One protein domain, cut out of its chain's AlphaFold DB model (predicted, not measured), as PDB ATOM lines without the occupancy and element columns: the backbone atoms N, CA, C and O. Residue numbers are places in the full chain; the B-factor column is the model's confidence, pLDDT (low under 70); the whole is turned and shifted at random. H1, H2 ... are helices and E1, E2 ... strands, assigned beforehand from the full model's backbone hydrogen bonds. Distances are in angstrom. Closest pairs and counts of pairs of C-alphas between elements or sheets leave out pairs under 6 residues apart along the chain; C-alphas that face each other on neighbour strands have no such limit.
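Overview. This is residues 87 to 199 and 209 to 265 of the 486 residues of an uncharacterized protein of Cladophialophora carrionii (UniProt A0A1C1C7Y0). A twisted sheet of five strands has one face covered by the long helix H3; H2 packs next to H3 at the E3 edge, and H1 packs on H2 farther out. Short helix H4 only grazes the sheet, and residues 100 to 106, 222 to 227 and 235 to 240 stick out. The 170 printed residues hold four named helices and five named strands, in the order H1 H2 E1 H3 E2 E3 H4 E4 E5. The sheet is mixed, ordered E3 E1 E2 E4 E5; the class is mixed, helices and strands, though under half of the residues, 84, are in named elements. The whole is compact, with a radius of gyration of the C-alphas of 16.6 A, and spans 57 by 42 by 33 A.

Arrangement. Start at H1, residues 92 to 101, which touches H2, residues 111 to 125, at a steep tilt of 52 degrees, opposite ways; their closest C-alphas, Val 95 and Thr 116, are 6.2 A apart. Next find H3, residues 158 to 177, whose residues 167 to 175 alone touch H2, at a steep tilt of 46 degrees, the same way; the closest C-alphas, Val 117 and Ala 171, are 6.1 A apart. H3 is over E1, residues 143 to 148, and E2, residues 185 to 190, at a height over the sheet of 8.6 A, and runs along the strands. E1, H3, E2 form a strand-helix-strand unit, two parallel neighbour strands joined through a helix, with a right-handed crossover; look for N 146 and O 187, 2.8 A apart. E3, residues 212 to 217, is antiparallel to E1, with N 215 and O 145 2.8 A apart. H2 and H3 on one face of the sheet make two layers, helices over strands. H4, residues 229 to 234, only grazes the sheet; its closest C-alpha pair with E2 is Pro 230 and Arg 185, 7.3 A. E4, residues 245 to 252, is antiparallel to E2, with N 249 and O 186 2.8 A apart. E3, H4, E4 form a split unit, its strands not neighbours, also right-handed. E4 and E5, residues 255 to 261, form a hairpin, with N 250 and O 258 2.9 A apart. In H1, H2, H3 and H4 every O i to N i+4 pair is within hydrogen-bond range.

Along the chain. Find C-alpha 92 at (196.982, 150.884, 206.399), where H1 begins; it is 13.9 A long, H2 20.8 A and H3 27.8 A. E4 is 20.1 A long, and E5 ends at C-alpha 261, (221.752, 164.873, 203.297).

Size, cuts and confidence. The farthest C-alphas, Gly 104 and Gly 225, are 58.5 A apart. Residues 200 to 208 are not printed; C-alphas 199 and 209 are 14.9 A apart across that cut. The links H2 to E1 and E3 to H4 are long. The pLDDT is under 70 at residues 102 to 104, 139, 152 to 154, 193 to 199 and 264 to 265.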
ATOM      1  N   HIS A  87     205.465 150.113 211.894       93.80
ATOM      2  CA  HIS A  87     205.433 150.048 210.443       93.80
ATOM      3  C   HIS A  87     204.096 150.553 209.904       93.80
ATOM      4  O   HIS A  87     203.045 150.184 210.425       93.80
ATOM      5  N   SER A  88     204.140 151.336 208.828       93.12
ATOM      6  CA  SER A  88     202.980 151.892 208.113       93.12
ATOM      7  C   SER A  88     201.912 150.848 207.764       93.12
ATOM      8  O   SER A  88     200.723 151.105 207.938       93.12
ATOM      9  N   ALA A  89     202.310 149.631 207.382       88.98
ATOM     10  CA  ALA A  89     201.362 148.555 207.072       88.98
ATOM     11  C   ALA A  89     200.455 148.148 208.254       88.98
ATOM     12  O   ALA A  89     199.403 147.560 208.032       88.98
ATOM     13  N   GLN A  90     200.816 148.477 209.502       88.82
ATOM     14  CA  GLN A  90     199.967 148.194 210.667       88.82
ATOM     15  C   GLN A  90     198.733 149.098 210.750       88.82
ATOM     16  O   GLN A  90     197.758 148.737 211.406       88.82
ATOM     17  N   VAL A  91     198.784 150.274 210.119       90.37
ATOM     18  CA  VAL A  91     197.715 151.283 210.161       90.37
ATOM     19  C   VAL A  91     197.078 151.512 208.791       90.37
ATOM     20  O   VAL A  91     196.209 152.369 208.671       90.37
ATOM     21  N   HIS A  92     197.466 150.734 207.773       87.77
ATOM     22  CA  HIS A  92     196.982 150.884 206.399       87.77
ATOM     23  C   HIS A  92     195.448 150.904 206.326       87.77
ATOM     24  O   HIS A  92     194.874 151.896 205.890       87.77
ATOM     25  N   ASP A  93     194.776 149.876 206.856       85.92
ATOM     26  CA  ASP A  93     193.308 149.783 206.858       85.92
ATOM     27  C   ASP A  93     192.632 150.951 207.596       85.92
ATOM     28  O   ASP A  93     191.501 151.332 207.290       85.92
ATOM     29  N   GLU A  94     193.280 151.488 208.634       87.46
ATOM     30  CA  GLU A  94     192.754 152.620 209.396       87.46
ATOM     31  C   GLU A  94     192.860 153.918 208.602       87.46
ATOM     32  O   GLU A  94     191.867 154.637 208.472       87.46
ATOM     33  N   VAL A  95     194.027 154.167 208.015       88.08
ATOM     34  CA  VAL A  95     194.300 155.320 207.156       88.08
ATOM     35  C   VAL A  95     193.414 155.284 205.913       88.08
ATOM     36  O   VAL A  95     192.801 156.297 205.576       88.08
ATOM     37  N   GLU A  96     193.264 154.126 205.270       86.33
ATOM     38  CA  GLU A  96     192.389 153.935 204.111       86.33
ATOM     39  C   GLU A  96     190.925 154.206 204.471       86.33
ATOM     40  O   GLU A  96     190.225 154.906 203.743       86.33
ATOM     41  N   ARG A  97     190.457 153.739 205.634       86.05
ATOM     42  CA  ARG A  97     189.083 153.994 206.089       86.05
ATOM     43  C   ARG A  97     188.828 155.472 206.355       86.05
ATOM     44  O   ARG A  97     187.772 155.971 205.980       86.05
ATOM     45  N   VAL A  98     189.759 156.170 207.005       85.16
ATOM     46  CA  VAL A  98     189.630 157.611 207.283       85.16
ATOM     47  C   VAL A  98     189.664 158.407 205.980       85.16
ATOM     48  O   VAL A  98     188.804 159.256 205.755       85.16
ATOM     49  N   THR A  99     190.602 158.077 205.095       84.72
ATOM     50  CA  THR A  99     190.782 158.751 203.806       84.72
ATOM     51  C   THR A  99     189.604 158.488 202.862       84.72
ATOM     52  O   THR A  99     189.081 159.412 202.245       84.72
ATOM     53  N   GLY A 100     189.129 157.243 202.791       81.16
ATOM     54  CA  GLY A 100     188.000 156.827 201.960       81.16
ATOM     55  C   GLY A 100     186.653 157.342 202.470       81.16
ATOM     56  O   GLY A 100     185.834 157.799 201.676       81.16
ATOM     57  N   ALA A 101     186.422 157.348 203.788       71.42
ATOM     58  CA  ALA A 101     185.190 157.893 204.368       71.42
ATOM     59  C   ALA A 101     185.104 159.422 204.238       71.42
ATOM     60  O   ALA A 101     184.008 159.965 204.098       71.42
ATOM     61  N   ALA A 102     186.246 160.116 204.259       63.84
ATOM     62  CA  ALA A 102     186.320 161.561 204.056       63.84
ATOM     63  C   ALA A 102     186.234 161.984 202.573       63.84
ATOM     64  O   ALA A 102     186.141 163.181 202.294       63.84
ATOM     65  N   SER A 103     186.229 161.036 201.623       55.40
ATOM     66  CA  SER A 103     186.406 161.260 200.176       55.40
ATOM     67  C   SER A 103     185.195 161.876 199.445       55.40
ATOM     68  O   SER A 103     184.825 161.493 198.338       55.40
ATOM     69  N   GLY A 104     184.576 162.902 200.031       66.19
ATOM     70  CA  GLY A 104     183.840 163.900 199.252       66.19
ATOM     71  C   GLY A 104     184.764 164.906 198.544       66.19
ATOM     72  O   GLY A 104     184.294 165.659 197.692       66.19
ATOM     73  N   GLY A 105     186.057 164.946 198.893       75.16
ATOM     74  CA  GLY A 105     187.055 165.866 198.338       75.16
ATOM     75  C   GLY A 105     188.301 165.153 197.792       75.16
ATOM     76  O   GLY A 105     188.540 163.996 198.139       75.16
ATOM     77  N   PRO A 106     189.087 165.823 196.927       71.27
ATOM     78  CA  PRO A 106     190.329 165.275 196.395       71.27
ATOM     79  C   PRO A 106     191.358 165.134 197.522       71.27
ATOM     80  O   PRO A 106     191.878 166.134 198.012       71.27
ATOM     81  N   THR A 107     191.649 163.899 197.927       73.87
ATOM     82  CA  THR A 107     192.787 163.596 198.801       73.87
ATOM     83  C   THR A 107     194.070 163.976 198.072       73.87
ATOM     84  O   THR A 107     194.306 163.535 196.945       73.87
ATOM     85  N   THR A 108     194.903 164.808 198.686       78.56
ATOM     86  CA  THR A 108     196.224 165.112 198.142       78.56
ATOM     87  C   THR A 108     197.167 163.942 198.424       78.56
ATOM     88  O   THR A 108     197.045 163.263 199.442       78.56
ATOM     89  N   ALA A 109     198.143 163.691 197.547       76.56
ATOM     90  CA  ALA A 109     199.109 162.597 197.724       76.56
ATOM     91  C   ALA A 109     199.891 162.674 199.058       76.56
ATOM     92  O   ALA A 109     200.416 161.674 199.538       76.56
ATOM     93  N   CYS A 110     199.941 163.860 199.665       82.55
ATOM     94  CA  CYS A 110     200.599 164.150 200.935       82.55
ATOM     95  C   CYS A 110     199.770 163.755 202.173       82.55
ATOM     96  O   CYS A 110     200.338 163.540 203.243       82.55
ATOM     97  N   ASP A 111     198.447 163.612 202.045       87.27
ATOM     98  CA  ASP A 111     197.570 163.352 203.195       87.27
ATOM     99  C   ASP A 111     197.766 161.941 203.758       87.27
ATOM    100  O   ASP A 111     197.725 161.744 204.972       87.27
ATOM    101  N   VAL A 112     198.032 160.958 202.890       90.39
ATOM    102  CA  VAL A 112     198.195 159.555 203.301       90.39
ATOM    103  C   VAL A 112     199.459 159.357 204.151       90.39
ATOM    104  O   VAL A 112     199.318 158.858 205.274       90.39
ATOM    105  N   PRO A 113     200.675 159.762 203.718       92.60
ATOM    106  CA  PRO A 113     201.860 159.667 204.571       92.60
ATOM    107  C   PRO A 113     201.697 160.443 205.878       92.60
ATOM    108  O   PRO A 113     202.046 159.924 206.935       92.60
ATOM    109  N   ARG A 114     201.109 161.644 205.825       94.94
ATOM    110  CA  ARG A 114     200.877 162.468 207.012       94.94
ATOM    111  C   ARG A 114     199.990 161.764 208.038       94.94
ATOM    112  O   ARG A 114     200.424 161.553 209.168       94.94
ATOM    113  N   LEU A 115     198.794 161.336 207.634       94.37
ATOM    114  CA  LEU A 115     197.855 160.640 208.518       94.37
ATOM    115  C   LEU A 115     198.445 159.324 209.044       94.37
ATOM    116  O   LEU A 115     198.213 158.939 210.192       94.37
ATOM    117  N   THR A 116     199.247 158.647 208.221       95.05
ATOM    118  CA  THR A 116     199.987 157.451 208.630       95.05
ATOM    119  C   THR A 116     200.967 157.784 209.755       95.05
ATOM    120  O   THR A 116     200.905 157.151 210.803       95.05
ATOM    121  N   VAL A 117     201.825 158.798 209.592       96.96
ATOM    122  CA  VAL A 117     202.780 159.238 210.627       96.96
ATOM    123  C   VAL A 117     202.059 159.629 211.921       96.96
ATOM    124  O   VAL A 117     202.440 159.153 212.991       96.96
ATOM    125  N   GLU A 118     200.994 160.431 211.830       96.25
ATOM    126  CA  GLU A 118     200.173 160.847 212.975       96.25
ATOM    127  C   GLU A 118     199.627 159.629 213.743       96.25
ATOM    128  O   GLU A 118     199.741 159.539 214.970       96.25
ATOM    129  N   THR A 119     199.093 158.643 213.016       94.95
ATOM    130  CA  THR A 119     198.530 157.416 213.599       94.95
ATOM    131  C   THR A 119     199.616 156.537 214.225       94.95
ATOM    132  O   THR A 119     199.441 156.040 215.339       94.95
ATOM    133  N   LEU A 120     200.765 156.386 213.558       95.86
ATOM    134  CA  LEU A 120     201.917 155.636 214.064       95.86
ATOM    135  C   LEU A 120     202.473 156.252 215.359       95.86
ATOM    136  O   LEU A 120     202.682 155.537 216.341       95.86
ATOM    137  N   LEU A 121     202.680 157.573 215.389       96.39
ATOM    138  CA  LEU A 121     203.186 158.283 216.567       96.39
ATOM    139  C   LEU A 121     202.186 158.254 217.718       96.39
ATOM    140  O   LEU A 121     202.572 157.991 218.855       96.39
ATOM    141  N   LYS A 122     200.891 158.424 217.433       94.35
ATOM    142  CA  LYS A 122     199.839 158.225 218.431       94.35
ATOM    143  C   LYS A 122     199.879 156.816 219.003       94.35
ATOM    144  O   LYS A 122     199.864 156.656 220.219       94.35
ATOM    145  N   GLY A 123     200.014 155.800 218.158       92.68
ATOM    146  CA  GLY A 123     200.170 154.427 218.617       92.68
ATOM    147  C   GLY A 123     201.441 154.193 219.443       92.68
ATOM    148  O   GLY A 123     201.420 153.364 220.348       92.68
ATOM    149  N   LEU A 124     202.523 154.941 219.195       93.55
ATOM    150  CA  LEU A 124     203.787 154.874 219.941       93.55
ATOM    151  C   LEU A 124     203.834 155.717 221.222       93.55
ATOM    152  O   LEU A 124     204.610 155.390 222.121       93.55
ATOM    153  N   LEU A 125     203.028 156.763 221.363       93.47
ATOM    154  CA  LEU A 125     203.168 157.729 222.463       93.47
ATOM    155  C   LEU A 125     201.912 157.838 223.332       93.47
ATOM    156  O   LEU A 125     202.011 158.115 224.525       93.47
ATOM    157  N   ASP A 126     200.731 157.530 222.795       91.47
ATOM    158  CA  ASP A 126     199.482 157.599 223.551       91.47
ATOM    159  C   ASP A 126     199.362 156.435 224.546       91.47
ATOM    160  O   ASP A 126     199.189 155.269 224.175       91.47
ATOM    161  N   ARG A 127     199.389 156.759 225.841       89.54
ATOM    162  CA  ARG A 127     199.198 155.810 226.951       89.54
ATOM    163  C   ARG A 127     197.865 155.051 226.912       89.54
ATOM    164  O   ARG A 127     197.718 154.055 227.614       89.54
ATOM    165  N   HIS A 128     196.881 155.540 226.160       87.86
ATOM    166  CA  HIS A 128     195.565 154.923 226.032       87.86
ATOM    167  C   HIS A 128     195.493 153.893 224.894       87.86
ATOM    168  O   HIS A 128     194.534 153.118 224.838       87.86
ATOM    169  N   VAL A 129     196.497 153.842 224.010       85.82
ATOM    170  CA  VAL A 129     196.571 152.849 222.932       85.82
ATOM    171  C   VAL A 129     197.162 151.546 223.469       85.82
ATOM    172  O   VAL A 129     198.289 151.505 223.965       85.82
ATOM    173  N   THR A 130     196.384 150.467 223.355       83.78
ATOM    174  CA  THR A 130     196.807 149.124 223.765       83.78
ATOM    175  C   THR A 130     197.770 148.540 222.741       83.78
ATOM    176  O   THR A 130     197.475 148.482 221.548       83.78
ATOM    177  N   ARG A 131     198.910 148.067 223.230       84.47
ATOM    178  CA  ARG A 131     200.008 147.530 222.433       84.47
ATOM    179  C   ARG A 131     200.760 146.467 223.221       84.47
ATOM    180  O   ARG A 131     200.612 146.384 224.439       84.47
ATOM    181  N   ASP A 132     201.532 145.660 222.518       84.86
ATOM    182  CA  ASP A 132     202.381 144.615 223.096       84.86
ATOM    183  C   ASP A 132     203.565 145.174 223.899       84.86
ATOM    184  O   ASP A 132     203.964 144.589 224.905       84.86
ATOM    185  N   SER A 133     204.092 146.332 223.499       82.09
ATOM    186  CA  SER A 133     205.184 147.005 224.192       82.09
ATOM    187  C   SER A 133     205.065 148.524 224.094       82.09
ATOM    188  O   SER A 133     204.810 149.068 223.022       82.09
ATOM    189  N   ALA A 134     205.245 149.230 225.212       77.13
ATOM    190  CA  ALA A 134     205.204 150.691 225.261       77.13
ATOM    191  C   ALA A 134     206.614 151.290 225.319       77.13
ATOM    192  O   ALA A 134     207.457 150.825 226.086       77.13
ATOM    193  N   VAL A 135     206.853 152.358 224.549       71.37
ATOM    194  CA  VAL A 135     207.983 153.262 224.805       71.37
ATOM    195  C   VAL A 135     207.550 154.200 225.914       71.37
ATOM    196  O   VAL A 135     206.588 154.951 225.748       71.37
ATOM    197  N   HIS A 136     208.264 154.197 227.030       78.18
ATOM    198  CA  HIS A 136     208.180 155.313 227.955       78.18
ATOM    199  C   HIS A 136     209.242 156.339 227.560       78.18
ATOM    200  O   HIS A 136     210.409 156.183 227.904       78.18
ATOM    201  N   VAL A 137     208.845 157.358 226.796       80.43
ATOM    202  CA  VAL A 137     209.710 158.506 226.499       80.43
ATOM    203  C   VAL A 137     209.698 159.399 227.737       80.43
ATOM    204  O   VAL A 137     208.745 160.143 227.963       80.43
ATOM    205  N   ASN A 138     210.696 159.230 228.605       76.38
ATOM    206  CA  ASN A 138     210.839 160.027 229.826       76.38
ATOM    207  C   ASN A 138     211.709 161.267 229.609       76.38
ATOM    208  O   ASN A 138     211.559 162.248 230.338       76.38
ATOM    209  N   SER A 139     212.615 161.221 228.630       69.71
ATOM    210  CA  SER A 139     213.401 162.370 228.214       69.71
ATOM    211  C   SER A 139     212.671 163.098 227.094       69.71
ATOM    212  O   SER A 139     212.069 162.485 226.216       69.71
ATOM    213  N   ASN A 140     212.770 164.424 227.073       75.60
ATOM    214  CA  ASN A 140     212.315 165.202 225.921       75.60
ATOM    215  C   ASN A 140     213.253 165.038 224.713       75.60
ATOM    216  O   ASN A 140     213.129 165.814 223.779       75.60
ATOM    217  N   GLU A 141     214.170 164.064 224.746       87.82
ATOM    218  CA  GLU A 141     215.358 163.949 223.904       87.82
ATOM    219  C   GLU A 141     215.468 162.567 223.223       87.82
ATOM    220  O   GLU A 141     216.497 161.897 223.343       87.82
ATOM    221  N   PRO A 142     214.437 162.056 222.526       95.31
ATOM    222  CA  PRO A 142     214.566 160.783 221.833       95.31
ATOM    223  C   PRO A 142     215.406 160.909 220.558       95.31
ATOM    224  O   PRO A 142     215.614 161.986 219.999       95.31
ATOM    225  N   VAL A 143     215.843 159.762 220.055       97.22
ATOM    226  CA  VAL A 143     216.385 159.619 218.705       97.22
ATOM    227  C   VAL A 143     215.290 159.076 217.796       97.22
ATOM    228  O   VAL A 143     214.615 158.108 218.150       97.22
ATOM    229  N   VAL A 144     215.128 159.688 216.624       97.56
ATOM    230  CA  VAL A 144     214.146 159.293 215.609       97.56
ATOM    231  C   VAL A 144     214.874 158.667 214.428       97.56
ATOM    232  O   VAL A 144     215.868 159.208 213.949       97.56
ATOM    233  N   LEU A 145     214.368 157.543 213.935       97.91
ATOM    234  CA  LEU A 145     214.800 156.939 212.678       97.91
ATOM    235  C   LEU A 145     213.568 156.678 211.805       97.91
ATOM    236  O   LEU A 145     212.717 155.865 212.155       97.91
ATOM    237  N   GLY A 146     213.476 157.374 210.675       97.17
ATOM    238  CA  GLY A 146     212.553 157.050 209.593       97.17
ATOM    239  C   GLY A 146     213.230 156.098 208.615       97.17
ATOM    240  O   GLY A 146     214.333 156.382 208.152       97.17
ATOM    241  N   ASN A 147     212.597 154.972 208.305       95.75
ATOM    242  CA  ASN A 147     213.108 154.008 207.333       95.75
ATOM    243  C   ASN A 147     212.062 153.737 206.254       95.75
ATOM    244  O   ASN A 147     210.962 153.288 206.570       95.75
ATOM    245  N   LEU A 148     212.417 153.992 204.998       93.43
ATOM    246  CA  LEU A 148     211.594 153.664 203.836       93.43
ATOM    247  C   LEU A 148     211.931 152.250 203.344       93.43
ATOM    248  O   LEU A 148     213.107 151.889 203.278       93.43
ATOM    249  N   ASP A 149     210.923 151.456 202.998       89.74
ATOM    250  CA  ASP A 149     211.105 150.079 202.545       89.74
ATOM    251  C   ASP A 149     211.875 150.000 201.220       89.74
ATOM    252  O   ASP A 149     211.775 150.866 200.349       89.74
ATOM    253  N   GLU A 150     212.659 148.927 201.062       82.89
ATOM    254  CA  GLU A 150     213.358 148.662 199.806       82.89
ATOM    255  C   GLU A 150     212.393 148.054 198.785       82.89
ATOM    256  O   GLU A 150     211.922 146.924 198.943       82.89
ATOM    257  N   ASP A 151     212.170 148.755 197.677       72.73
ATOM    258  CA  ASP A 151     211.539 148.137 196.516       72.73
ATOM    259  C   ASP A 151     212.473 147.119 195.861       72.73
ATOM    260  O   ASP A 151     213.694 147.281 195.836       72.73
ATOM    261  N   LYS A 152     211.895 146.126 195.172       68.37
ATOM    262  CA  LYS A 152     212.640 145.118 194.386       68.37
ATOM    263  C   LYS A 152     213.657 145.715 193.399       68.37
ATOM    264  O   LYS A 152     214.553 145.003 192.954       68.37
ATOM    265  N   ALA A 153     213.499 146.985 193.019       61.72
ATOM    266  CA  ALA A 153     214.390 147.687 192.104       61.72
ATOM    267  C   ALA A 153     215.736 148.100 192.733       61.72
ATOM    268  O   ALA A 153     216.654 148.433 191.983       61.72
ATOM    269  N   GLY A 154     215.867 148.106 194.069       67.36
ATOM    270  CA  GLY A 154     217.107 148.423 194.798       67.36
ATOM    271  C   GLY A 154     217.676 149.831 194.555       67.36
ATOM    272  O   GLY A 154     218.761 150.147 195.035       67.36
ATOM    273  N   ARG A 155     216.976 150.684 193.795       71.29
ATOM    274  CA  ARG A 155     217.369 152.068 193.518       71.29
ATOM    275  C   ARG A 155     216.497 153.026 194.310       71.29
ATOM    276  O   ARG A 155     215.270 152.920 194.272       71.29
ATOM    277  N   VAL A 156     217.161 153.970 194.967       72.27
ATOM    278  CA  VAL A 156     216.540 155.189 195.481       72.27
ATOM    279  C   VAL A 156     216.376 156.129 194.295       72.27
ATOM    280  O   VAL A 156     217.362 156.607 193.735       72.27
ATOM    281  N   ASP A 157     215.140 156.323 193.861       82.18
ATOM    282  CA  ASP A 157     214.782 157.402 192.947       82.18
ATOM    283  C   ASP A 157     214.599 158.712 193.739       82.18
ATOM    284  O   ASP A 157     214.562 158.724 194.975       82.18
ATOM    285  N   ALA A 158     214.551 159.841 193.027       86.16
ATOM    286  CA  ALA A 158     214.345 161.146 193.654       86.16
ATOM    287  C   ALA A 158     213.022 161.187 194.440       86.16
ATOM    288  O   ALA A 158     212.989 161.704 195.549       86.16
ATOM    289  N   GLU A 159     211.976 160.540 193.922       85.72
ATOM    290  CA  GLU A 159     210.650 160.485 194.544       85.72
ATOM    291  C   GLU A 159     210.671 159.787 195.912       85.72
ATOM    292  O   GLU A 159     210.073 160.272 196.869       85.72
ATOM    293  N   LYS A 160     211.413 158.684 196.055       86.71
ATOM    294  CA  LYS A 160     211.614 157.990 197.336       86.71
ATOM    295  C   LYS A 160     212.404 158.817 198.323       86.71
ATOM    296  O   LYS A 160     212.113 158.778 199.516       86.71
ATOM    297  N   ARG A 161     213.410 159.553 197.853       89.12
ATOM    298  CA  ARG A 161     214.153 160.475 198.713       89.12
ATOM    299  C   ARG A 161     213.244 161.593 199.212       89.12
ATOM    300  O   ARG A 161     213.260 161.883 200.404       89.12
ATOM    301  N   ASP A 162     212.436 162.166 198.328       91.23
ATOM    302  CA  ASP A 162     211.473 163.207 198.678       91.23
ATOM    303  C   ASP A 162     210.423 162.669 199.654       91.23
ATOM    304  O   ASP A 162     210.131 163.319 200.654       91.23
ATOM    305  N   MET A 163     209.944 161.440 199.448       91.73
ATOM    306  CA  MET A 163     209.039 160.756 200.372       91.73
ATOM    307  C   MET A 163     209.685 160.501 201.738       91.73
ATOM    308  O   MET A 163     209.072 160.787 202.763       91.73
ATOM    309  N   LEU A 164     210.921 159.995 201.784       93.96
ATOM    310  CA  LEU A 164     211.645 159.798 203.042       93.96
ATOM    311  C   LEU A 164     211.808 161.128 203.778       93.96
ATOM    312  O   LEU A 164     211.544 161.200 204.976       93.96
ATOM    313  N   ASN A 165     212.220 162.176 203.062       94.88
ATOM    314  CA  ASN A 165     212.362 163.505 203.633       94.88
ATOM    315  C   ASN A 165     211.037 163.997 204.200       94.88
ATOM    316  O   ASN A 165     210.987 164.397 205.358       94.88
ATOM    317  N   TYR A 166     209.967 163.872 203.422       95.04
ATOM    318  CA  TYR A 166     208.626 164.258 203.821       95.04
ATOM    319  C   TYR A 166     208.156 163.512 205.079       95.04
ATOM    320  O   TYR A 166     207.716 164.140 206.039       95.04
ATOM    321  N   VAL A 167     208.317 162.185 205.128       96.13
ATOM    322  CA  VAL A 167     207.969 161.359 206.297       96.13
ATOM    323  C   VAL A 167     208.771 161.775 207.532       96.13
ATOM    324  O   VAL A 167     208.201 161.907 208.615       96.13
ATOM    325  N   VAL A 168     210.077 162.006 207.385       97.28
ATOM    326  CA  VAL A 168     210.956 162.438 208.481       97.28
ATOM    327  C   VAL A 168     210.590 163.846 208.972       97.28
ATOM    328  O   VAL A 168     210.550 164.080 210.183       97.28
ATOM    329  N   ASP A 169     210.275 164.764 208.058       97.12
ATOM    330  CA  ASP A 169     209.858 166.135 208.368       97.12
ATOM    331  C   ASP A 169     208.518 166.163 209.112       97.12
ATOM    332  O   ASP A 169     208.394 166.853 210.129       97.12
ATOM    333  N   ILE A 170     207.534 165.369 208.675       96.90
ATOM    334  CA  ILE A 170     206.259 165.229 209.388       96.90
ATOM    335  C   ILE A 170     206.490 164.601 210.755       96.90
ATOM    336  O   ILE A 170     206.005 165.140 211.741       96.90
ATOM    337  N   ALA A 171     207.247 163.505 210.850       97.70
ATOM    338  CA  ALA A 171     207.473 162.834 212.128       97.70
ATOM    339  C   ALA A 171     208.124 163.778 213.147       97.70
ATOM    340  O   ALA A 171     207.701 163.843 214.299       97.70
ATOM    341  N   THR A 172     209.105 164.566 212.707       96.47
ATOM    342  CA  THR A 172     209.779 165.568 213.542       96.47
ATOM    343  C   THR A 172     208.846 166.724 213.909       96.47
ATOM    344  O   THR A 172     208.891 167.229 215.028       96.47
ATOM    345  N   THR A 173     207.977 167.154 212.995       96.63
ATOM    346  CA  THR A 173     206.992 168.218 213.250       96.63
ATOM    347  C   THR A 173     205.907 167.762 214.217       96.63
ATOM    348  O   THR A 173     205.689 168.425 215.220       96.63
ATOM    349  N   GLU A 174     205.317 166.589 214.008       96.51
ATOM    350  CA  GLU A 174     204.322 165.995 214.904       96.51
ATOM    351  C   GLU A 174     204.877 165.790 216.318       96.51
ATOM    352  O   GLU A 174     204.227 166.147 217.303       96.51
ATOM    353  N   LEU A 175     206.106 165.274 216.445       95.84
ATOM    354  CA  LEU A 175     206.765 165.130 217.746       95.84
ATOM    355  C   LEU A 175     206.886 166.469 218.484       95.84
ATOM    356  O   LEU A 175     206.585 166.530 219.675       95.84
ATOM    357  N   ARG A 176     207.276 167.543 217.792       94.72
ATOM    358  CA  ARG A 176     207.453 168.869 218.404       94.72
ATOM    359  C   ARG A 176     206.123 169.549 218.709       94.72
ATOM    360  O   ARG A 176     205.918 170.005 219.830       94.72
ATOM    361  N   ASP A 177     205.224 169.591 217.736       95.45
ATOM    362  CA  ASP A 177     204.041 170.449 217.782       95.45
ATOM    363  C   ASP A 177     202.893 169.804 218.563       95.45
ATOM    364  O   ASP A 177     202.184 170.487 219.303       95.45
ATOM    365  N   VAL A 178     202.721 168.483 218.439       95.85
ATOM    366  CA  VAL A 178     201.626 167.745 219.090       95.85
ATOM    367  C   VAL A 178     202.088 167.106 220.393       95.85
ATOM    368  O   VAL A 178     201.382 167.175 221.402       95.85
ATOM    369  N   TRP A 179     203.277 166.501 220.394       94.09
ATOM    370  CA  TRP A 179     203.785 165.765 221.555       94.09
ATOM    371  C   TRP A 179     204.713 166.588 222.455       94.09
ATOM    372  O   TRP A 179     204.980 166.161 223.577       94.09
ATOM    373  N   ASN A 180     205.162 167.773 222.016       93.79
ATOM    374  CA  ASN A 180     206.147 168.604 222.721       93.79
ATOM    375  C   ASN A 180     207.438 167.834 223.072       93.79
ATOM    376  O   ASN A 180     208.025 167.997 224.145       93.79
ATOM    377  N   ILE A 181     207.872 166.980 222.148       94.56
ATOM    378  CA  ILE A 181     209.079 166.161 222.218       94.56
ATOM    379  C   ILE A 181     210.080 166.691 221.190       94.56
ATOM    380  O   ILE A 181     209.738 166.896 220.025       94.56
ATOM    381  N   TRP A 182     211.327 166.889 221.613       94.36
ATOM    382  CA  TRP A 182     212.374 167.502 220.801       94.36
ATOM    383  C   TRP A 182     213.459 166.465 220.504       94.36
ATOM    384  O   TRP A 182     214.318 166.206 221.347       94.36
ATOM    385  N   PRO A 183     213.420 165.805 219.336       95.79
ATOM    386  CA  PRO A 183     214.380 164.750 219.060       95.79
ATOM    387  C   PRO A 183     215.795 165.322 219.042       95.79
ATOM    388  O   PRO A 183     216.015 166.383 218.478       95.79
ATOM    389  N   VAL A 184     216.761 164.617 219.633       96.02
ATOM    390  CA  VAL A 184     218.172 165.053 219.635       96.02
ATOM    391  C   VAL A 184     218.903 164.631 218.372       96.02
ATOM    392  O   VAL A 184     219.866 165.277 217.954       96.02
ATOM    393  N   ARG A 185     218.473 163.527 217.764       96.96
ATOM    394  CA  ARG A 185     218.975 163.045 216.479       96.96
ATOM    395  C   ARG A 185     217.805 162.583 215.640       96.96
ATOM    396  O   ARG A 185     216.903 161.920 216.154       96.96
ATOM    397  N   VAL A 186     217.872 162.893 214.355       97.82
ATOM    398  CA  VAL A 186     216.911 162.407 213.370       97.82
ATOM    399  C   VAL A 186     217.681 161.749 212.240       97.82
ATOM    400  O   VAL A 186     218.603 162.336 211.677       97.82
ATOM    401  N   TYR A 187     217.320 160.513 211.926       98.00
ATOM    402  CA  TYR A 187     217.924 159.730 210.862       98.00
ATOM    403  C   TYR A 187     216.870 159.370 209.821       98.00
ATOM    404  O   TYR A 187     215.775 158.933 210.167       98.00
ATOM    405  N   GLY A 188     217.208 159.527 208.545       96.94
ATOM    406  CA  GLY A 188     216.444 158.992 207.424       96.94
ATOM    407  C   GLY A 188     217.256 157.906 206.735       96.94
ATOM    408  O   GLY A 188     218.343 158.179 206.225       96.94
ATOM    409  N   ALA A 189     216.738 156.683 206.720       94.74
ATOM    410  CA  ALA A 189     217.361 155.534 206.082       94.74
ATOM    411  C   ALA A 189     216.471 154.940 204.987       94.74
ATOM    412  O   ALA A 189     215.248 155.088 204.997       94.74
ATOM    413  N   TYR A 190     217.104 154.245 204.046       90.71
ATOM    414  CA  TYR A 190     216.413 153.535 202.980       90.71
ATOM    415  C   TYR A 190     216.794 152.060 202.958       90.71
ATOM    416  O   TYR A 190     217.973 151.698 202.974       90.71
ATOM    417  N   GLY A 191     215.783 151.205 202.857       86.65
ATOM    418  CA  GLY A 191     215.947 149.783 202.634       86.65
ATOM    419  C   GLY A 191     216.713 149.085 203.744       86.65
ATOM    420  O   GLY A 191     217.514 148.192 203.471       86.65
ATOM    421  N   LEU A 192     216.540 149.494 205.002       84.60
ATOM    422  CA  LEU A 192     217.063 148.679 206.091       84.60
ATOM    423  C   LEU A 192     216.348 147.326 206.069       84.60
ATOM    424  O   LEU A 192     215.127 147.292 205.893       84.60
ATOM    425  N   PRO A 193     217.084 146.208 206.206       68.17
ATOM    426  CA  PRO A 193     216.491 144.887 206.137       68.17
ATOM    427  C   PRO A 193     215.527 144.723 207.306       68.17
ATOM    428  O   PRO A 193     215.924 144.432 208.431       68.17
ATOM    429  N   MET A 194     214.242 144.895 207.031       65.92
ATOM    430  CA  MET A 194     213.206 144.376 207.898       65.92
ATOM    431  C   MET A 194     213.080 142.893 207.591       65.92
ATOM    432  O   MET A 194     213.050 142.495 206.419       65.92
ATOM    433  N   SER A 195     213.039 142.059 208.632       61.62
ATOM    434  CA  SER A 195     212.652 140.658 208.450       61.62
ATOM    435  C   SER A 195     211.344 140.696 207.684       61.62
ATOM    436  O   SER A 195     210.417 141.322 208.186       61.62
ATOM    437  N   LYS A 196     211.324 140.164 206.447       54.90
ATOM    438  CA  LYS A 196     210.192 140.301 205.520       54.90
ATOM    439  C   LYS A 196     208.923 140.052 206.300       54.90
ATOM    440  O   LYS A 196     208.610 138.910 206.636       54.90
ATOM    441  N   LEU A 197     208.251 141.142 206.624       52.75
ATOM    442  CA  LEU A 197     206.989 141.086 207.303       52.75
ATOM    443  C   LEU A 197     206.132 140.256 206.360       52.75
ATOM    444  O   LEU A 197     206.071 140.564 205.170       52.75
ATOM    445  N   GLY A 198     205.551 139.163 206.849       50.95
ATOM    446  CA  GLY A 198     204.744 138.248 206.038       50.95
ATOM    447  C   GLY A 198     203.503 138.900 205.417       50.95
ATOM    448  O   GLY A 198     202.629 138.180 204.941       50.95
ATOM    449  N   TYR A 199     203.410 140.238 205.435       51.46
ATOM    450  CA  TYR A 199     202.507 141.015 204.613       51.46
ATOM    451  C   TYR A 199     202.558 140.466 203.210       51.46
ATOM    452  O   TYR A 199     203.621 140.335 202.591       51.46
ATOM    453  N   VAL A 209     201.509 154.030 198.078       72.92
ATOM    454  CA  VAL A 209     202.578 154.726 198.811       72.92
ATOM    455  C   VAL A 209     203.598 153.685 199.295       72.92
ATOM    456  O   VAL A 209     203.182 152.648 199.825       72.92
ATOM    457  N   PRO A 210     204.913 153.917 199.117       84.23
ATOM    458  CA  PRO A 210     205.935 153.004 199.612       84.23
ATOM    459  C   PRO A 210     205.821 152.845 201.131       84.23
ATOM    460  O   PRO A 210     205.622 153.817 201.864       84.23
ATOM    461  N   GLY A 211     205.952 151.604 201.598       89.85
ATOM    462  CA  GLY A 211     205.948 151.296 203.022       89.85
ATOM    463  C   GLY A 211     207.098 152.001 203.731       89.85
ATOM    464  O   GLY A 211     208.205 152.109 203.209       89.85
ATOM    465  N   PHE A 212     206.833 152.520 204.922       94.37
ATOM    466  CA  PHE A 212     207.859 153.072 205.797       94.37
ATOM    467  C   PHE A 212     207.637 152.667 207.251       94.37
ATOM    468  O   PHE A 212     206.564 152.206 207.656       94.37
ATOM    469  N   SER A 213     208.666 152.883 208.058       95.17
ATOM    470  CA  SER A 213     208.686 152.664 209.499       95.17
ATOM    471  C   SER A 213     209.237 153.878 210.230       95.17
ATOM    472  O   SER A 213     210.081 154.610 209.714       95.17
ATOM    473  N   ILE A 214     208.749 154.066 211.452       97.20
ATOM    474  CA  ILE A 214     209.246 155.069 212.389       97.20
ATOM    475  C   ILE A 214     209.761 154.331 213.612       97.20
ATOM    476  O   ILE A 214     209.043 153.533 214.218       97.20
ATOM    477  N   THR A 215     210.994 154.631 213.984       97.05
ATOM    478  CA  THR A 215     211.645 154.127 215.181       97.05
ATOM    479  C   THR A 215     211.908 155.281 216.137       97.05
ATOM    480  O   THR A 215     212.463 156.306 215.742       97.05
ATOM    481  N   LEU A 216     211.556 155.086 217.406       97.37
ATOM    482  CA  LEU A 216     211.920 155.960 218.513       97.37
ATOM    483  C   LEU A 216     212.864 155.214 219.455       97.37
ATOM    484  O   LEU A 216     212.563 154.106 219.900       97.37
ATOM    485  N   LEU A 217     213.991 155.835 219.783       96.86
ATOM    486  CA  LEU A 217     214.897 155.394 220.836       96.86
ATOM    487  C   LEU A 217     214.858 156.414 221.973       96.86
ATOM    488  O   LEU A 217     215.260 157.564 221.800       96.86
ATOM    489  N   ASN A 218     214.385 155.980 223.141       95.92
ATOM    490  CA  ASN A 218     214.445 156.787 224.350       95.92
ATOM    491  C   ASN A 218     215.897 156.877 224.845       95.92
ATOM    492  O   ASN A 218     216.516 155.856 225.156       95.92
ATOM    493  N   VAL A 219     216.447 158.091 224.906       95.03
ATOM    494  CA  VAL A 219     217.824 158.313 225.362       95.03
ATOM    495  C   VAL A 219     217.870 158.224 226.881       95.03
ATOM    496  O   VAL A 219     217.281 159.042 227.586       95.03
ATOM    497  N   VAL A 220     218.603 157.229 227.378       93.43
ATOM    498  CA  VAL A 220     218.811 156.978 228.808       93.43
ATOM    499  C   VAL A 220     220.301 156.968 229.143       93.43
ATOM    500  O   VAL A 220     221.154 156.806 228.263       93.43
ATOM    501  N   ASN A 221     220.627 157.146 230.425       94.10
ATOM    502  CA  ASN A 221     222.002 157.015 230.898       94.10
ATOM    503  C   ASN A 221     222.473 155.564 230.736       94.10
ATOM    504  O   ASN A 221     221.761 154.634 231.097       94.10
ATOM    505  N   THR A 222     223.670 155.380 230.187       93.60
ATOM    506  CA  THR A 222     224.279 154.065 229.958       93.60
ATOM    507  C   THR A 222     224.861 153.453 231.235       93.60
ATOM    508  O   THR A 222     225.090 152.247 231.276       93.60
ATOM    509  N   ASP A 223     225.095 154.257 232.282       93.25
ATOM    510  CA  ASP A 223     225.658 153.836 233.576       93.25
ATOM    511  C   ASP A 223     226.987 153.063 233.455       93.25
ATOM    512  O   ASP A 223     227.275 152.164 234.250       93.25
ATOM    513  N   ILE A 224     227.797 153.409 232.448       91.87
ATOM    514  CA  ILE A 224     229.163 152.885 232.235       91.87
ATOM    515  C   ILE A 224     230.248 153.949 232.475       91.87
ATOM    516  O   ILE A 224     231.418 153.722 232.186       91.87
ATOM    517  N   GLY A 225     229.880 155.142 232.968       89.17
ATOM    518  CA  GLY A 225     230.834 156.235 233.227       89.17
ATOM    519  C   GLY A 225     231.521 156.783 231.969       89.17
ATOM    520  O   GLY A 225     232.621 157.327 232.055       89.17
ATOM    521  N   GLY A 226     230.884 156.615 230.811       89.94
ATOM    522  CA  GLY A 226     231.455 156.876 229.497       89.94
ATOM    523  C   GLY A 226     230.558 157.759 228.625       89.94
ATOM    524  O   GLY A 226     229.964 158.718 229.122       89.94
ATOM    525  N   PRO A 227     230.457 157.475 227.317       93.51
ATOM    526  CA  PRO A 227     229.613 158.257 226.429       93.51
ATOM    527  C   PRO A 227     228.130 158.067 226.706       93.51
ATOM    528  O   PRO A 227     227.650 156.979 227.034       93.51
ATOM    529  N   SER A 228     227.396 159.135 226.436       94.37
ATOM    530  CA  SER A 228     225.948 159.097 226.259       94.37
ATOM    531  C   SER A 228     225.556 158.380 224.958       94.37
ATOM    532  O   SER A 228     226.348 158.283 224.016       94.37
ATOM    533  N   MET A 229     224.306 157.914 224.867       95.59
ATOM    534  CA  MET A 229     223.797 157.271 223.646       95.59
ATOM    535  C   MET A 229     223.932 158.150 222.386       95.59
ATOM    536  O   MET A 229     224.384 157.622 221.371       95.59
ATOM    537  N   PRO A 230     223.639 159.471 222.409       95.89
ATOM    538  CA  PRO A 230     223.851 160.321 221.237       95.89
ATOM    539  C   PRO A 230     225.318 160.376 220.795       95.89
ATOM    540  O   PRO A 230     225.596 160.297 219.605       95.89
ATOM    541  N   GLN A 231     226.271 160.418 221.735       95.62
ATOM    542  CA  GLN A 231     227.703 160.396 221.403       95.62
ATOM    543  C   GLN A 231     228.131 159.074 220.744       95.62
ATOM    544  O   GLN A 231     228.975 159.077 219.851       95.62
ATOM    545  N   LEU A 232     227.541 157.946 221.152       96.51
ATOM    546  CA  LEU A 232     227.780 156.639 220.524       96.51
ATOM    547  C   LEU A 232     227.208 156.571 219.101       96.51
ATOM    548  O   LEU A 232     227.809 155.969 218.205       96.51
ATOM    549  N   LEU A 233     226.063 157.209 218.867       96.83
ATOM    550  CA  LEU A 233     225.467 157.312 217.536       96.83
ATOM    551  C   LEU A 233     226.281 158.226 216.609       96.83
ATOM    552  O   LEU A 233     226.451 157.886 215.439       96.83
ATOM    553  N   ASP A 234     226.861 159.303 217.144       95.56
ATOM    554  CA  ASP A 234     227.731 160.228 216.403       95.56
ATOM    555  C   ASP A 234     229.118 159.641 216.081       95.56
ATOM    556  O   ASP A 234     229.820 160.150 215.207       95.56
ATOM    557  N   ALA A 235     229.543 158.573 216.767       94.80
ATOM    558  CA  ALA A 235     230.825 157.926 216.489       94.80
ATOM    559  C   ALA A 235     230.896 157.415 215.036       94.80
ATOM    560  O   ALA A 235     229.887 156.997 214.465       94.80
ATOM    561  N   SER A 236     232.088 157.373 214.439       92.73
ATOM    562  CA  SER A 236     232.256 156.845 213.081       92.73
ATOM    563  C   SER A 236     231.811 155.380 212.977       92.73
ATOM    564  O   SER A 236     231.966 154.591 213.916       92.73
ATOM    565  N   CYS A 237     231.224 155.021 211.834       92.14
ATOM    566  CA  CYS A 237     230.814 153.660 211.514       92.14
ATOM    567  C   CYS A 237     230.948 153.415 210.016       92.14
ATOM    568  O   CYS A 237     230.275 154.066 209.221       92.14
ATOM    569  N   ASP A 238     231.810 152.459 209.672       87.66
ATOM    570  CA  ASP A 238     232.139 152.097 208.288       87.66
ATOM    571  C   ASP A 238     231.299 150.911 207.785       87.66
ATOM    572  O   ASP A 238     231.565 150.341 206.728       87.66
ATOM    573  N   ALA A 239     230.301 150.494 208.565       89.68
ATOM    574  CA  ALA A 239     229.416 149.404 208.197       89.68
ATOM    575  C   ALA A 239     228.536 149.802 207.006       89.68
ATOM    576  O   ALA A 239     227.946 150.886 206.977       89.68
ATOM    577  N   THR A 240     228.410 148.900 206.037       88.29
ATOM    578  CA  THR A 240     227.639 149.135 204.809       88.29
ATOM    579  C   THR A 240     226.161 149.375 205.106       88.29
ATOM    580  O   THR A 240     225.504 150.141 204.405       88.29
ATOM    581  N   GLU A 241     225.642 148.774 206.173       89.06
ATOM    582  CA  GLU A 241     224.268 148.944 206.629       89.06
ATOM    583  C   GLU A 241     224.026 150.345 207.207       89.06
ATOM    584  O   GLU A 241     222.964 150.920 206.984       89.06
ATOM    585  N   TRP A 242     225.022 150.940 207.880       92.91
ATOM    586  CA  TRP A 242     224.947 152.332 208.349       92.91
ATOM    587  C   TRP A 242     225.047 153.337 207.195       92.91
ATOM    588  O   TRP A 242     224.433 154.400 207.247       92.91
ATOM    589  N   GLY A 243     225.740 152.971 206.112       89.95
ATOM    590  CA  GLY A 243     225.783 153.746 204.866       89.95
ATOM    591  C   GLY A 243     224.423 153.914 204.173       89.95
ATOM    592  O   GLY A 243     224.305 154.728 203.263       89.95
ATOM    593  N   ARG A 244     223.382 153.186 204.605       90.23
ATOM    594  CA  ARG A 244     221.998 153.368 204.130       90.23
ATOM    595  C   ARG A 244     221.275 154.553 204.783       90.23
ATOM    596  O   ARG A 244     220.174 154.893 204.352       90.23
ATOM    597  N   VAL A 245     221.860 155.171 205.814       93.23
ATOM    598  CA  VAL A 245     221.352 156.403 206.434       93.23
ATOM    599  C   VAL A 245     221.768 157.593 205.573       93.23
ATOM    600  O   VAL A 245     222.914 158.034 205.626       93.23
ATOM    601  N   ILE A 246     220.821 158.113 204.796       92.76
ATOM    602  CA  ILE A 246     221.050 159.195 203.832       92.76
ATOM    603  C   ILE A 246     220.693 160.578 204.372       92.76
ATOM    604  O   ILE A 246     221.094 161.569 203.779       92.76
ATOM    605  N   ARG A 247     219.967 160.662 205.488       94.99
ATOM    606  CA  ARG A 247     219.683 161.922 206.185       94.99
ATOM    607  C   ARG A 247     220.101 161.806 207.638       94.99
ATOM    608  O   ARG A 247     219.738 160.835 208.305       94.99
ATOM    609  N   LYS A 248     220.855 162.785 208.130       96.54
ATOM    610  CA  LYS A 248     221.265 162.897 209.534       96.54
ATOM    611  C   LYS A 248     221.027 164.319 210.001       96.54
ATOM    612  O   LYS A 248     221.526 165.261 209.397       96.54
ATOM    613  N   GLU A 249     220.311 164.468 211.100       96.68
ATOM    614  CA  GLU A 249     220.106 165.762 211.733       96.68
ATOM    615  C   GLU A 249     220.591 165.748 213.166       96.68
ATOM    616  O   GLU A 249     220.329 164.815 213.934       96.68
ATOM    617  N   LEU A 250     221.266 166.832 213.517       95.76
ATOM    618  CA  LEU A 250     221.688 167.142 214.861       95.76
ATOM    619  C   LEU A 250     220.802 168.255 215.396       95.76
ATOM    620  O   LEU A 250     220.798 169.365 214.867       95.76
ATOM    621  N   TRP A 251     220.120 167.970 216.493       94.23
ATOM    622  CA  TRP A 251     219.336 168.948 217.226       94.23
ATOM    623  C   TRP A 251     219.980 169.183 218.592       94.23
ATOM    624  O   TRP A 251     220.510 168.260 219.223       94.23
ATOM    625  N   ARG A 252     219.959 170.438 219.041       89.68
ATOM    626  CA  ARG A 252     220.297 170.821 220.414       89.68
ATOM    627  C   ARG A 252     219.197 171.724 220.928       89.68
ATOM    628  O   ARG A 252     218.869 172.720 220.290       89.68
ATOM    629  N   ASP A 253     218.641 171.361 222.076       87.92
ATOM    630  CA  ASP A 253     217.492 172.037 222.666       87.92
ATOM    631  C   ASP A 253     216.316 172.114 221.676       87.92
ATOM    632  O   ASP A 253     215.637 171.117 221.444       87.92
ATOM    633  N   ARG A 254     216.077 173.285 221.078       89.44
ATOM    634  CA  ARG A 254     214.992 173.515 220.110       89.44
ATOM    635  C   ARG A 254     215.479 173.863 218.710       89.44
ATOM    636  O   ARG A 254     214.661 174.049 217.811       89.44
ATOM    637  N   ASP A 255     216.791 173.916 218.531       91.96
ATOM    638  CA  ASP A 255     217.409 174.405 217.313       91.96
ATOM    639  C   ASP A 255     217.991 173.241 216.508       91.96
ATOM    640  O   ASP A 255     218.710 172.376 217.027       91.96
ATOM    641  N   LEU A 256     217.686 173.240 215.208       93.03
ATOM    642  CA  LEU A 256     218.356 172.385 214.238       93.03
ATOM    643  C   LEU A 256     219.781 172.913 214.057       93.03
ATOM    644  O   LEU A 256     219.989 173.998 213.517       93.03
ATOM    645  N   VAL A 257     220.763 172.146 214.521       94.31
ATOM    646  CA  VAL A 257     222.178 172.533 214.487       94.31
ATOM    647  C   VAL A 257     222.805 172.197 213.145       94.31
ATOM    648  O   VAL A 257     223.532 173.009 212.577       94.31
ATOM    649  N   SER A 258     222.553 170.992 212.641       94.22
ATOM    650  CA  SER A 258     223.033 170.572 211.330       94.22
ATOM    651  C   SER A 258     222.096 169.553 210.700       94.22
ATOM    652  O   SER A 258     221.465 168.754 211.392       94.22
ATOM    653  N   ARG A 259     222.035 169.581 209.369       93.83
ATOM    654  CA  ARG A 259     221.372 168.583 208.534       93.83
ATOM    655  C   ARG A 259     222.340 168.170 207.438       93.83
ATOM    656  O   ARG A 259     222.806 169.005 206.668       93.83
ATOM    657  N   GLU A 260     222.660 166.887 207.407       92.91
ATOM    658  CA  GLU A 260     223.491 166.255 206.393       92.91
ATOM    659  C   GLU A 260     222.599 165.350 205.551       92.91
ATOM    660  O   GLU A 260     222.079 164.349 206.047       92.91
ATOM    661  N   ASP A 261     222.439 165.702 204.279       88.90
ATOM    662  CA  ASP A 261     221.752 164.873 203.297       88.90
ATOM    663  C   ASP A 261     222.802 164.299 202.337       88.90
ATOM    664  O   ASP A 261     223.460 165.027 201.593       88.90
ATOM    665  N   GLN A 262     222.997 162.984 202.372       83.47
ATOM    666  CA  GLN A 262     223.921 162.282 201.497       83.47
ATOM    667  C   GLN A 262     223.252 162.029 200.145       83.47
ATOM    668  O   GLN A 262     222.241 161.332 200.045       83.47
ATOM    669  N   ASP A 263     223.844 162.577 199.086       72.83
ATOM    670  CA  ASP A 263     223.451 162.233 197.728       72.83
ATOM    671  C   ASP A 263     223.903 160.806 197.422       72.83
ATOM    672  O   ASP A 263     225.082 160.463 197.554       72.83
ATOM    673  N   PHE A 264     222.966 159.965 196.979       59.94
ATOM    674  CA  PHE A 264     223.303 158.665 196.414       59.94
ATOM    675  C   PHE A 264     224.011 158.905 195.076       59.94
ATOM    676  O   PHE A 264     223.386 158.954 194.013       59.94
ATOM    677  N   VAL A 265     225.336 159.060 195.104       52.59
ATOM    678  CA  VAL A 265     226.142 158.865 193.900       52.59
ATOM    679  C   VAL A 265     226.027 157.381 193.598       52.59
ATOM    680  O   VAL A 265     226.695 156.555 194.206       52.59
TER     681      VAL A 265